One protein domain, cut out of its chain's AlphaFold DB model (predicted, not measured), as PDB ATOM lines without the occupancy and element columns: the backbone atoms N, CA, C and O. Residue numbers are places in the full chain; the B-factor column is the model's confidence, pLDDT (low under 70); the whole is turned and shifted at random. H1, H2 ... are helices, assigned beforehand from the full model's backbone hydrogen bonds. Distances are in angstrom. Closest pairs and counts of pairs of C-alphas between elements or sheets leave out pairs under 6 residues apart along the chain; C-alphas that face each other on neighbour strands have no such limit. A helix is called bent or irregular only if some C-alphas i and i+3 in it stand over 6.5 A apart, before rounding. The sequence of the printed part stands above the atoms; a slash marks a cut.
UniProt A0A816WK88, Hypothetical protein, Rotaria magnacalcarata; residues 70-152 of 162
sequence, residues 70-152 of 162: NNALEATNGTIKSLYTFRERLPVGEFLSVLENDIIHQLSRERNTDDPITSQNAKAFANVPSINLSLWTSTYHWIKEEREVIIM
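This is residues 70 to 152 of the 162 residues of the protein "Hypothetical protein" of Rotaria magnacalcarata (UniProt A0A816WK88). This is an open, sprawling chain of helices without a closed core: H1 and H2 lie near each other at a steep angle in a loose body, and from that body residues 126 to 152 reach out as a free arm that holds H3. A long stretch with no named element, residues 108 to 132, leads from the end of H2 to H3, and the first part of H1 also sticks out with residues 70 to 77. The printed part has 83 residues with three named helices, in the order H1, H2, H3, and no named strand. The class is all helix, though under half of the residues, 41 of 83, are in named elements. The whole is extended and elongated, with a radius of gyration of the C-alphas of 19.0 A and spans of 55 by 35 by 26 A.

H1, residues 71 to 83, begins at C-alpha 71 at (-50.247, -5.776, 7.729) and measures 17.9 A from first to last C-alpha. H2, residues 92 to 107, is the longest helix by residues and measures 20.2 A, from C-alpha 92 at (-68.036, -22.195, 21.800) to C-alpha 107. It has a kink of 29 degrees near residue 99. H2 is irregular, but only just: C-alphas 101 and 104 are 6.6 A apart. H3, residues 133 to 144, measures 16.4 A and ends at C-alpha 144 at (-24.578, 3.461, 5.813).

H1 and H2 are close but not clearly touching, with 1 pair of C-alphas within 8 A. Their closest C-alphas are those of Ile 80 and Ile 103, 7.3 A apart. They run opposite ways at a steep tilt of 59 degrees, the line of H2 being a rough one, and their centres are 15.4 A apart. H3 touches no helix: H1 and H3 are apart, and H2 and H3 are apart too. Every O i to N i+4 pair is within hydrogen-bond range in H1 and H3; in H2, 10 of 12 are.

The two C-alphas farthest apart are those of Gly 93 and Glu 146, 54.6 A. Without the stretches that stand free, the body has 48 residues and spans 35 by 21 by 10 A. The printed part has no cut. The link from H1 to H2, 8 residues, is short, and the link from H2 to H3, 25 residues, is long. The mean pLDDT of the printed part is 80.3; residue 113, residues 115 to 125 and residues 147 to 152 are under 70.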
ATOM      1  N   ASN A  70     -52.978  -4.181   4.957       79.44
ATOM      2  CA  ASN A  70     -53.634  -4.839   6.079       79.44
ATOM      3  C   ASN A  70     -52.625  -5.448   7.075       79.44
ATOM      4  O   ASN A  70     -53.045  -6.132   8.005       79.44
ATOM      5  N   ASN A  71     -51.321  -5.181   6.927       79.38
ATOM      6  CA  ASN A  71     -50.247  -5.776   7.729       79.38
ATOM      7  C   ASN A  71     -50.495  -5.647   9.235       79.38
ATOM      8  O   ASN A  71     -50.281  -6.601   9.975       79.38
ATOM      9  N   ALA A  72     -50.982  -4.493   9.700       77.00
ATOM     10  CA  ALA A  72     -51.289  -4.284  11.115       77.00
ATOM     11  C   ALA A  72     -52.440  -5.185  11.600       77.00
ATOM     12  O   ALA A  72     -52.366  -5.768  12.685       77.00
ATOM     13  N   LEU A  73     -53.483  -5.347  10.780       83.44
ATOM     14  CA  LEU A  73     -54.614  -6.231  11.069       83.44
ATOM     15  C   LEU A  73     -54.188  -7.701  11.025       83.44
ATOM     16  O   LEU A  73     -54.532  -8.470  11.918       83.44
ATOM     17  N   GLU A  74     -53.411  -8.096  10.017       87.06
ATOM     18  CA  GLU A  74     -52.898  -9.461   9.882       87.06
ATOM     19  C   GLU A  74     -51.941  -9.830  11.016       87.06
ATOM     20  O   GLU A  74     -52.073 -10.911  11.593       87.06
ATOM     21  N   ALA A  75     -51.034  -8.925  11.392       86.19
ATOM     22  CA  ALA A  75     -50.133  -9.107  12.523       86.19
ATOM     23  C   ALA A  75     -50.917  -9.257  13.831       86.19
ATOM     24  O   ALA A  75     -50.681 -10.201  14.583       86.19
ATOM     25  N   THR A  76     -51.908  -8.392  14.070       84.44
ATOM     26  CA  THR A  76     -52.772  -8.475  15.259       84.44
ATOM     27  C   THR A  76     -53.544  -9.793  15.294       84.44
ATOM     28  O   THR A  76     -53.531 -10.494  16.306       84.44
ATOM     29  N   ASN A  77     -54.144 -10.199  14.171       88.62
ATOM     30  CA  ASN A  77     -54.822 -11.489  14.045       88.62
ATOM     31  C   ASN A  77     -53.868 -12.672  14.276       88.62
ATOM     32  O   ASN A  77     -54.261 -13.680  14.863       88.62
ATOM     33  N   GLY A  78     -52.619 -12.566  13.819       90.38
ATOM     34  CA  GLY A  78     -51.569 -13.554  14.057       90.38
ATOM     35  C   GLY A  78     -51.217 -13.680  15.539       90.38
ATOM     36  O   GLY A  78     -51.146 -14.797  16.059       90.38
ATOM     37  N   THR A  79     -51.067 -12.554  16.233       87.81
ATOM     38  CA  THR A  79     -50.853 -12.499  17.685       87.81
ATOM     39  C   THR A  79     -52.019 -13.134  18.432       87.81
ATOM     40  O   THR A  79     -51.795 -14.015  19.254       87.81
ATOM     41  N   ILE A  80     -53.264 -12.786  18.086       88.06
ATOM     42  CA  ILE A  80     -54.446 -13.348  18.753       88.06
ATOM     43  C   ILE A  80     -54.477 -14.873  18.623       88.06
ATOM     44  O   ILE A  80     -54.614 -15.597  19.609       88.06
ATOM     45  N   LYS A  81     -54.297 -15.368  17.395       87.00
ATOM     46  CA  LYS A  81     -54.315 -16.805  17.113       87.00
ATOM     47  C   LYS A  81     -53.165 -17.547  17.787       87.00
ATOM     48  O   LYS A  81     -53.342 -18.694  18.166       87.00
ATOM     49  N   SER A  82     -51.981 -16.945  17.880       88.81
ATOM     50  CA  SER A  82     -50.810 -17.609  18.468       88.81
ATOM     51  C   SER A  82     -50.837 -17.628  19.992       88.81
ATOM     52  O   SER A  82     -50.472 -18.648  20.565       88.81
ATOM     53  N   LEU A  83     -51.275 -16.540  20.628       85.88
ATOM     54  CA  LEU A  83     -51.222 -16.398  22.082       85.88
ATOM     55  C   LEU A  83     -52.443 -16.969  22.799       85.88
ATOM     56  O   LEU A  83     -52.278 -17.557  23.860       85.88
ATOM     57  N   TYR A  84     -53.647 -16.799  22.247       85.56
ATOM     58  CA  TYR A  84     -54.878 -17.074  23.003       85.56
ATOM     59  C   TYR A  84     -55.589 -18.348  22.569       85.56
ATOM     60  O   TYR A  84     -56.204 -19.019  23.384       85.56
ATOM     61  N   THR A  85     -55.514 -18.701  21.284       84.12
ATOM     62  CA  THR A  85     -56.190 -19.905  20.773       84.12
ATOM     63  C   THR A  85     -55.220 -20.995  20.343       84.12
ATOM     64  O   THR A  85     -55.671 -22.013  19.837       84.12
ATOM     65  N   PHE A  86     -53.903 -20.768  20.429       86.12
ATOM     66  CA  PHE A  86     -52.855 -21.669  19.918       86.12
ATOM     67  C   PHE A  86     -53.097 -22.171  18.480       86.12
ATOM     68  O   PHE A  86     -52.650 -23.242  18.084       86.12
ATOM     69  N   ARG A  87     -53.798 -21.370  17.664       84.50
ATOM     70  CA  ARG A  87     -54.289 -21.706  16.314       84.50
ATOM     71  C   ARG A  87     -55.249 -22.904  16.258       84.50
ATOM     72  O   ARG A  87     -55.520 -23.405  15.167       84.50
ATOM     73  N   GLU A  88     -55.807 -23.313  17.387       89.00
ATOM     74  CA  GLU A  88     -56.796 -24.377  17.496       89.00
ATOM     75  C   GLU A  88     -58.227 -23.844  17.360       89.00
ATOM     76  O   GLU A  88     -58.509 -22.649  17.508       89.00
ATOM     77  N   ARG A  89     -59.154 -24.749  17.030       89.44
ATOM     78  CA  ARG A  89     -60.590 -24.459  17.040       89.44
ATOM     79  C   ARG A  89     -61.136 -24.796  18.419       89.44
ATOM     80  O   ARG A  89     -61.202 -25.969  18.768       89.44
ATOM     81  N   LEU A  90     -61.563 -23.779  19.154       90.44
ATOM     82  CA  LEU A  90     -62.136 -23.954  20.483       90.44
ATOM     83  C   LEU A  90     -63.648 -24.242  20.398       90.44
ATOM     84  O   LEU A  90     -64.339 -23.646  19.562       90.44
ATOM     85  N   PRO A  91     -64.195 -25.118  21.260       96.00
ATOM     86  CA  PRO A  91     -65.630 -25.192  21.514       96.00
ATOM     87  C   PRO A  91     -66.187 -23.825  21.925       96.00
ATOM     88  O   PRO A  91     -65.503 -23.042  22.573       96.00
ATOM     89  N   VAL A  92     -67.452 -23.539  21.604       93.56
ATOM     90  CA  VAL A  92     -68.036 -22.195  21.800       93.56
ATOM     91  C   VAL A  92     -67.919 -21.692  23.245       93.56
ATOM     92  O   VAL A  92     -67.567 -20.536  23.449       93.56
ATOM     93  N   GLY A  93     -68.173 -22.538  24.249       94.62
ATOM     94  CA  GLY A  93     -68.067 -22.129  25.657       94.62
ATOM     95  C   GLY A  93     -66.639 -21.757  26.068       94.62
ATOM     96  O   GLY A  93     -66.427 -20.756  26.747       94.62
ATOM     97  N   GLU A  94     -65.657 -22.522  25.599       92.31
ATOM     98  CA  GLU A  94     -64.238 -22.257  25.839       92.31
ATOM     99  C   GLU A  94     -63.771 -21.014  25.078       92.31
ATOM    100  O   GLU A  94     -63.104 -20.154  25.646       92.31
ATOM    101  N   PHE A  95     -64.212 -20.856  23.828       92.25
ATOM    102  CA  PHE A  95     -63.954 -19.659  23.038       92.25
ATOM    103  C   PHE A  95     -64.470 -18.393  23.727       92.25
ATOM    104  O   PHE A  95     -63.746 -17.406  23.788       92.25
ATOM    105  N   LEU A  96     -65.696 -18.412  24.260       94.81
ATOM    106  CA  LEU A  96     -66.260 -17.265  24.978       94.81
ATOM    107  C   LEU A  96     -65.473 -16.949  26.254       94.81
ATOM    108  O   LEU A  96     -65.264 -15.776  26.557       94.81
ATOM    109  N   SER A  97     -64.999 -17.978  26.960       93.56
ATOM    110  CA  SER A  97     -64.127 -17.801  28.124       93.56
ATOM    111  C   SER A  97     -62.805 -17.129  27.741       93.56
ATOM    112  O   SER A  97     -62.441 -16.124  28.346       93.56
ATOM    113  N   VAL A  98     -62.123 -17.624  26.702       92.69
ATOM    114  CA  VAL A  98     -60.864 -17.047  26.194       92.69
ATOM    115  C   VAL A  98     -61.074 -15.623  25.671       92.69
ATOM    116  O   VAL A  98     -60.252 -14.733  25.887       92.69
ATOM    117  N   LEU A  99     -62.196 -15.374  24.993       91.31
ATOM    118  CA  LEU A  99     -62.542 -14.050  24.488       91.31
ATOM    119  C   LEU A  99     -62.654 -13.033  25.631       91.31
ATOM    120  O   LEU A  99     -62.038 -11.974  25.554       91.31
ATOM    121  N   GLU A 100     -63.430 -13.343  26.668       91.56
ATOM    122  CA  GLU A 100     -63.694 -12.420  27.776       91.56
ATOM    123  C   GLU A 100     -62.473 -12.257  28.691       91.56
ATOM    124  O   GLU A 100     -62.073 -11.129  28.991       91.56
ATOM    125  N   ASN A 101     -61.872 -13.373  29.110       89.19
ATOM    126  CA  ASN A 101     -60.850 -13.380  30.156       89.19
ATOM    127  C   ASN A 101     -59.450 -13.051  29.635       89.19
ATOM    128  O   ASN A 101     -58.662 -12.466  30.374       89.19
ATOM    129  N   ASP A 102     -59.146 -13.377  28.374       88.94
ATOM    130  CA  ASP A 102     -57.808 -13.180  27.817       88.94
ATOM    131  C   ASP A 102     -57.805 -12.077  26.755       88.94
ATOM    132  O   ASP A 102     -57.139 -11.054  26.917       88.94
ATOM    133  N   ILE A 103     -58.582 -12.237  25.677       90.44
ATOM    134  CA  ILE A 103     -58.503 -11.343  24.510       90.44
ATOM    135  C   ILE A 103     -59.003  -9.936  24.858       90.44
ATOM    136  O   ILE A 103     -58.262  -8.964  24.708       90.44
ATOM    137  N   ILE A 104     -60.253  -9.802  25.312       88.19
ATOM    138  CA  ILE A 104     -60.870  -8.507  25.636       88.19
ATOM    139  C   ILE A 104     -60.181  -7.892  26.851       88.19
ATOM    140  O   ILE A 104     -59.898  -6.691  26.854       88.19
ATOM    141  N   HIS A 105     -59.881  -8.700  27.866       84.12
ATOM    142  CA  HIS A 105     -59.211  -8.207  29.058       84.12
ATOM    143  C   HIS A 105     -57.850  -7.575  28.725       84.12
ATOM    144  O   HIS A 105     -57.642  -6.397  29.007       84.12
ATOM    145  N   GLN A 106     -56.959  -8.296  28.036       81.62
ATOM    146  CA  GLN A 106     -55.589  -7.828  27.781       81.62
ATOM    147  C   GLN A 106     -55.481  -6.800  26.643       81.62
ATOM    148  O   GLN A 106     -54.605  -5.926  26.656       81.62
ATOM    149  N   LEU A 107     -56.331  -6.904  25.615       81.12
ATOM    150  CA  LEU A 107     -56.273  -6.015  24.447       81.12
ATOM    151  C   LEU A 107     -57.179  -4.787  24.562       81.12
ATOM    152  O   LEU A 107     -57.029  -3.875  23.753       81.12
ATOM    153  N   SER A 108     -58.081  -4.739  25.547       82.31
ATOM    154  CA  SER A 108     -58.980  -3.600  25.762       82.31
ATOM    155  C   SER A 108     -58.966  -3.115  27.214       82.31
ATOM    156  O   SER A 108     -58.509  -2.003  27.469       82.31
ATOM    157  N   ARG A 109     -59.387  -3.938  28.186       79.19
ATOM    158  CA  ARG A 109     -59.599  -3.478  29.578       79.19
ATOM    159  C   ARG A 109     -58.308  -3.054  30.282       79.19
ATOM    160  O   ARG A 109     -58.248  -1.957  30.820       79.19
ATOM    161  N   GLU A 110     -57.242  -3.846  30.193       78.00
ATOM    162  CA  GLU A 110     -55.911  -3.502  30.734       78.00
ATOM    163  C   GLU A 110     -55.262  -2.290  30.052       78.00
ATOM    164  O   GLU A 110     -54.253  -1.765  30.519       78.00
ATOM    165  N   ARG A 111     -55.792  -1.860  28.908       72.06
ATOM    166  CA  ARG A 111     -55.305  -0.690  28.171       72.06
ATOM    167  C   ARG A 111     -56.182   0.533  28.395       72.06
ATOM    168  O   ARG A 111     -55.843   1.603  27.899       72.06
ATOM    169  N   ASN A 112     -57.284   0.386  29.130       73.88
ATOM    170  CA  ASN A 112     -58.160   1.489  29.467       73.88
ATOM    171  C   ASN A 112     -57.510   2.346  30.558       73.88
ATOM    172  O   ASN A 112     -57.362   1.917  31.705       73.88
ATOM    173  N   THR A 113     -57.118   3.559  30.180       68.38
ATOM    174  CA  THR A 113     -56.532   4.557  31.079       68.38
ATOM    175  C   THR A 113     -57.578   5.297  31.908       68.38
ATOM    176  O   THR A 113     -57.212   5.936  32.891       68.38
ATOM    177  N   ASP A 114     -58.856   5.195  31.536       71.56
ATOM    178  CA  ASP A 114     -59.954   5.947  32.151       71.56
ATOM    179  C   ASP A 114     -60.635   5.172  33.292       71.56
ATOM    180  O   ASP A 114     -61.442   5.735  34.032       71.56
ATOM    181  N   ASP A 115     -60.315   3.884  33.465       68.06
ATOM    182  CA  ASP A 115     -60.790   3.082  34.595       68.06
ATOM    183  C   ASP A 115     -59.841   3.258  35.802       68.06
ATOM    184  O   ASP A 115     -58.657   2.919  35.722       68.06
ATOM    185  N   PRO A 116     -60.328   3.773  36.947       62.19
ATOM    186  CA  PRO A 116     -59.501   4.049  38.118       62.19
ATOM    187  C   PRO A 116     -58.847   2.801  38.735       62.19
ATOM    188  O   PRO A 116     -57.847   2.951  39.433       62.19
ATOM    189  N   ILE A 117     -59.348   1.587  38.471       64.81
ATOM    190  CA  ILE A 117     -58.765   0.334  38.981       64.81
ATOM    191  C   ILE A 117     -57.632  -0.161  38.068       64.81
ATOM    192  O   ILE A 117     -56.592  -0.599  38.562       64.81
ATOM    193  N   THR A 118     -57.786  -0.073  36.742       61.94
ATOM    194  CA  THR A 118     -56.768  -0.533  35.773       61.94
ATOM    195  C   THR A 118     -55.744   0.542  35.410       61.94
ATOM    196  O   THR A 118     -54.632   0.198  35.009       61.94
ATOM    197  N   SER A 119     -56.068   1.829  35.592       60.28
ATOM    198  CA  SER A 119     -55.225   2.985  35.234       60.28
ATOM    199  C   SER A 119     -53.808   2.934  35.812       60.28
ATOM    200  O   SER A 119     -52.866   3.378  35.157       60.28
ATOM    201  N   GLN A 120     -53.618   2.337  36.995       63.25
ATOM    202  CA  GLN A 120     -52.307   2.261  37.647       63.25
ATOM    203  C   GLN A 120     -51.314   1.345  36.908       63.25
ATOM    204  O   GLN A 120     -50.108   1.574  36.982       63.25
ATOM    205  N   ASN A 121     -51.812   0.348  36.168       64.19
ATOM    206  CA  ASN A 121     -51.015  -0.577  35.352       64.19
ATOM    207  C   ASN A 121     -51.391  -0.515  33.862       64.19
ATOM    208  O   ASN A 121     -51.054  -1.426  33.100       64.19
ATOM    209  N   ALA A 122     -52.102   0.535  33.439       66.75
ATOM    210  CA  ALA A 122     -52.604   0.621  32.080       66.75
ATOM    211  C   ALA A 122     -51.449   0.699  31.076       66.75
ATOM    212  O   ALA A 122     -50.556   1.546  31.177       66.75
ATOM    213  N   LYS A 123     -51.469  -0.172  30.061       67.38
ATOM    214  CA  LYS A 123     -50.510  -0.108  28.946       67.38
ATOM    215  C   LYS A 123     -50.938   0.991  27.977       67.38
ATOM    216  O   LYS A 123     -51.552   0.707  26.948       67.38
ATOM    217  N   ALA A 124     -50.627   2.239  28.324       68.06
ATOM    218  CA  ALA A 124     -50.910   3.393  27.481       68.06
ATOM    219  C   ALA A 124     -50.224   3.263  26.112       68.06
ATOM    220  O   ALA A 124     -49.096   2.771  25.999       68.06
ATOM    221  N   PHE A 125     -50.900   3.725  25.063       68.81
ATOM    222  CA  PHE A 125     -50.273   3.850  23.755       68.81
ATOM    223  C   PHE A 125     -49.185   4.926  23.813       68.81
ATOM    224  O   PHE A 125     -49.409   6.037  24.296       68.81
ATOM    225  N   ALA A 126     -47.991   4.590  23.328       71.38
ATOM    226  CA  ALA A 126     -46.929   5.568  23.170       71.38
ATOM    227  C   ALA A 126     -47.309   6.519  22.030       71.38
ATOM    228  O   ALA A 126     -47.326   6.123  20.867       71.38
ATOM    229  N   ASN A 127     -47.611   7.770  22.371       74.44
ATOM    230  CA  ASN A 127     -47.934   8.804  21.383       74.44
ATOM    231  C   ASN A 127     -46.681   9.411  20.739       74.44
ATOM    232  O   ASN A 127     -46.773  10.078  19.716       74.44
ATOM    233  N   VAL A 128     -45.513   9.173  21.338       77.69
ATOM    234  CA  VAL A 128     -44.216   9.645  20.856       77.69
ATOM    235  C   VAL A 128     -43.268   8.446  20.806       77.69
ATOM    236  O   VAL A 128     -43.240   7.656  21.758       77.69
ATOM    237  N   PRO A 129     -42.498   8.264  19.719       75.69
ATOM    238  CA  PRO A 129     -41.544   7.171  19.624       75.69
ATOM    239  C   PRO A 129     -40.471   7.286  20.713       75.69
ATOM    240  O   PRO A 129     -39.862   8.336  20.911       75.69
ATOM    241  N   SER A 130     -40.198   6.176  21.402       82.50
ATOM    242  CA  SER A 130     -39.074   6.098  22.333       82.50
ATOM    243  C   SER A 130     -37.783   5.899  21.543       82.50
ATOM    244  O   SER A 130     -37.489   4.805  21.057       82.50
ATOM    245  N   ILE A 131     -37.016   6.977  21.387       84.62
ATOM    246  CA  ILE A 131     -35.711   6.928  20.735       84.62
ATOM    247  C   ILE A 131     -34.703   6.333  21.722       84.62
ATOM    248  O   ILE A 131     -34.385   6.937  22.743       84.62
ATOM    249  N   ASN A 132     -34.186   5.146  21.410       88.12
ATOM    250  CA  ASN A 132     -33.179   4.460  22.219       88.12
ATOM    251  C   ASN A 132     -31.913   4.162  21.404       88.12
ATOM    252  O   ASN A 132     -31.884   4.329  20.183       88.12
ATOM    253  N   LEU A 133     -30.851   3.718  22.084       92.06
ATOM    254  CA  LEU A 133     -29.569   3.421  21.441       92.06
ATOM    255  C   LEU A 133     -29.708   2.376  20.324       92.06
ATOM    256  O   LEU A 133     -29.102   2.542  19.274       92.06
ATOM    257  N   SER A 134     -30.547   1.353  20.509       90.06
ATOM    258  CA  SER A 134     -30.790   0.336  19.478       90.06
ATOM    259  C   SER A 134     -31.376   0.950  18.206       90.06
ATOM    260  O   SER A 134     -30.923   0.614  17.113       90.06
ATOM    261  N   LEU A 135     -32.351   1.856  18.339       86.88
ATOM    262  CA  LEU A 135     -32.961   2.560  17.210       86.88
ATOM    263  C   LEU A 135     -31.951   3.487  16.517       86.88
ATOM    264  O   LEU A 135     -31.913   3.556  15.288       86.88
ATOM    265  N   TRP A 136     -31.093   4.164  17.286       90.31
ATOM    266  CA  TRP A 136     -29.985   4.954  16.739       90.31
ATOM    267  C   TRP A 136     -29.003   4.089  15.947       90.31
ATOM    268  O   TRP A 136     -28.646   4.442  14.825       90.31
ATOM    269  N   THR A 137     -28.599   2.941  16.494       91.19
ATOM    270  CA  THR A 137     -27.678   2.007  15.836       91.19
ATOM    271  C   THR A 137     -28.276   1.445  14.547       91.19
ATOM    272  O   THR A 137     -27.602   1.451  13.517       91.19
ATOM    273  N   SER A 138     -29.544   1.018  14.552       86.88
ATOM    274  CA  SER A 138     -30.205   0.526  13.335       86.88
ATOM    275  C   SER A 138     -30.353   1.618  12.276       86.88
ATOM    276  O   SER A 138     -30.121   1.360  11.099       86.88
ATOM    277  N   THR A 139     -30.675   2.848  12.688       83.69
ATOM    278  CA  THR A 139     -30.771   3.999  11.775       83.69
ATOM    279  C   THR A 139     -29.407   4.338  11.174       83.69
ATOM    280  O   THR A 139     -29.306   4.560   9.971       83.69
ATOM    281  N   TYR A 140     -28.339   4.307  11.975       87.00
ATOM    282  CA  TYR A 140     -26.970   4.506  11.495       87.00
ATOM    283  C   TYR A 140     -26.567   3.460  10.445       87.00
ATOM    284  O   TYR A 140     -26.033   3.817   9.396       87.00
ATOM    285  N   HIS A 141     -26.855   2.177  10.692       88.69
ATOM    286  CA  HIS A 141     -26.601   1.118   9.710       88.69
ATOM    287  C   HIS A 141     -27.410   1.316   8.430       88.69
ATOM    288  O   HIS A 141     -26.852   1.206   7.344       88.69
ATOM    289  N   TRP A 142     -28.685   1.681   8.548       80.88
ATOM    290  CA  TRP A 142     -29.545   1.952   7.400       80.88
ATOM    291  C   TRP A 142     -29.042   3.120   6.537       80.88
ATOM    292  O   TRP A 142     -29.027   3.003   5.314       80.88
ATOM    293  N   ILE A 143     -28.550   4.204   7.154       84.19
ATOM    294  CA  ILE A 143     -27.902   5.320   6.438       84.19
ATOM    295  C   ILE A 143     -26.639   4.835   5.713       84.19
ATOM    296  O   ILE A 143     -26.405   5.196   4.562       84.19
ATOM    297  N   LYS A 144     -25.826   4.002   6.373       85.31
ATOM    298  CA  LYS A 144     -24.578   3.461   5.813       85.31
ATOM    299  C   LYS A 144     -24.808   2.505   4.637       85.31
ATOM    300  O   LYS A 144     -23.917   2.330   3.817       85.31
ATOM    301  N   GLU A 145     -25.979   1.881   4.563       85.19
ATOM    302  CA  GLU A 145     -26.377   1.017   3.449       85.19
ATOM    303  C   GLU A 145     -26.780   1.795   2.181       85.19
ATOM    304  O   GLU A 145     -27.154   1.158   1.200       85.19
ATOM    305  N   GLU A 146     -26.716   3.138   2.185       74.56
ATOM    306  CA  GLU A 146     -27.009   4.021   1.036       74.56
ATOM    307  C   GLU A 146     -28.337   3.696   0.327       74.56
ATOM    308  O   GLU A 146     -28.494   3.885  -0.879       74.56
ATOM    309  N   ARG A 147     -29.329   3.193   1.072       64.31
ATOM    310  CA  ARG A 147     -30.630   2.862   0.489       64.31
ATOM    311  C   ARG A 147     -31.307   4.149   0.025       64.31
ATOM    312  O   ARG A 147     -31.562   5.040   0.834       64.31
ATOM    313  N   GLU A 148     -31.631   4.233  -1.264       59.12
ATOM    314  CA  GLU A 148     -32.375   5.370  -1.804       59.12
ATOM    315  C   GLU A 148     -33.747   5.474  -1.134       59.12
ATOM    316  O   GLU A 148     -34.629   4.628  -1.297       59.12
ATOM    317  N   VAL A 149     -33.934   6.553  -0.382       55.56
ATOM    318  CA  VAL A 149     -35.246   6.954   0.108       55.56
ATOM    319  C   VAL A 149     -35.856   7.841  -0.958       55.56
ATOM    320  O   VAL A 149     -35.458   8.995  -1.123       55.56
ATOM    321  N   ILE A 150     -36.837   7.323  -1.689       51.72
ATOM    322  CA  ILE A 150     -37.610   8.138  -2.628       51.72
ATOM    323  C   ILE A 150     -38.550   9.032  -1.807       51.72
ATOM    324  O   ILE A 150     -39.709   8.701  -1.559       51.72
ATOM    325  N   ILE A 151     -38.035  10.175  -1.350       51.03
ATOM    326  CA  ILE A 151     -38.833  11.233  -0.727       51.03
ATOM    327  C   ILE A 151     -39.421  12.081  -1.854       51.03
ATOM    328  O   ILE A 151     -38.775  12.989  -2.377       51.03
ATOM    329  N   MET A 152     -40.662  11.793  -2.242       43.38
ATOM    330  CA  MET A 152     -41.406  12.682  -3.133       43.38
ATOM    331  C   MET A 152     -41.862  13.905  -2.332       43.38
ATOM    332  O   MET A 152     -42.814  13.825  -1.557       43.38
TER     333      MET A 152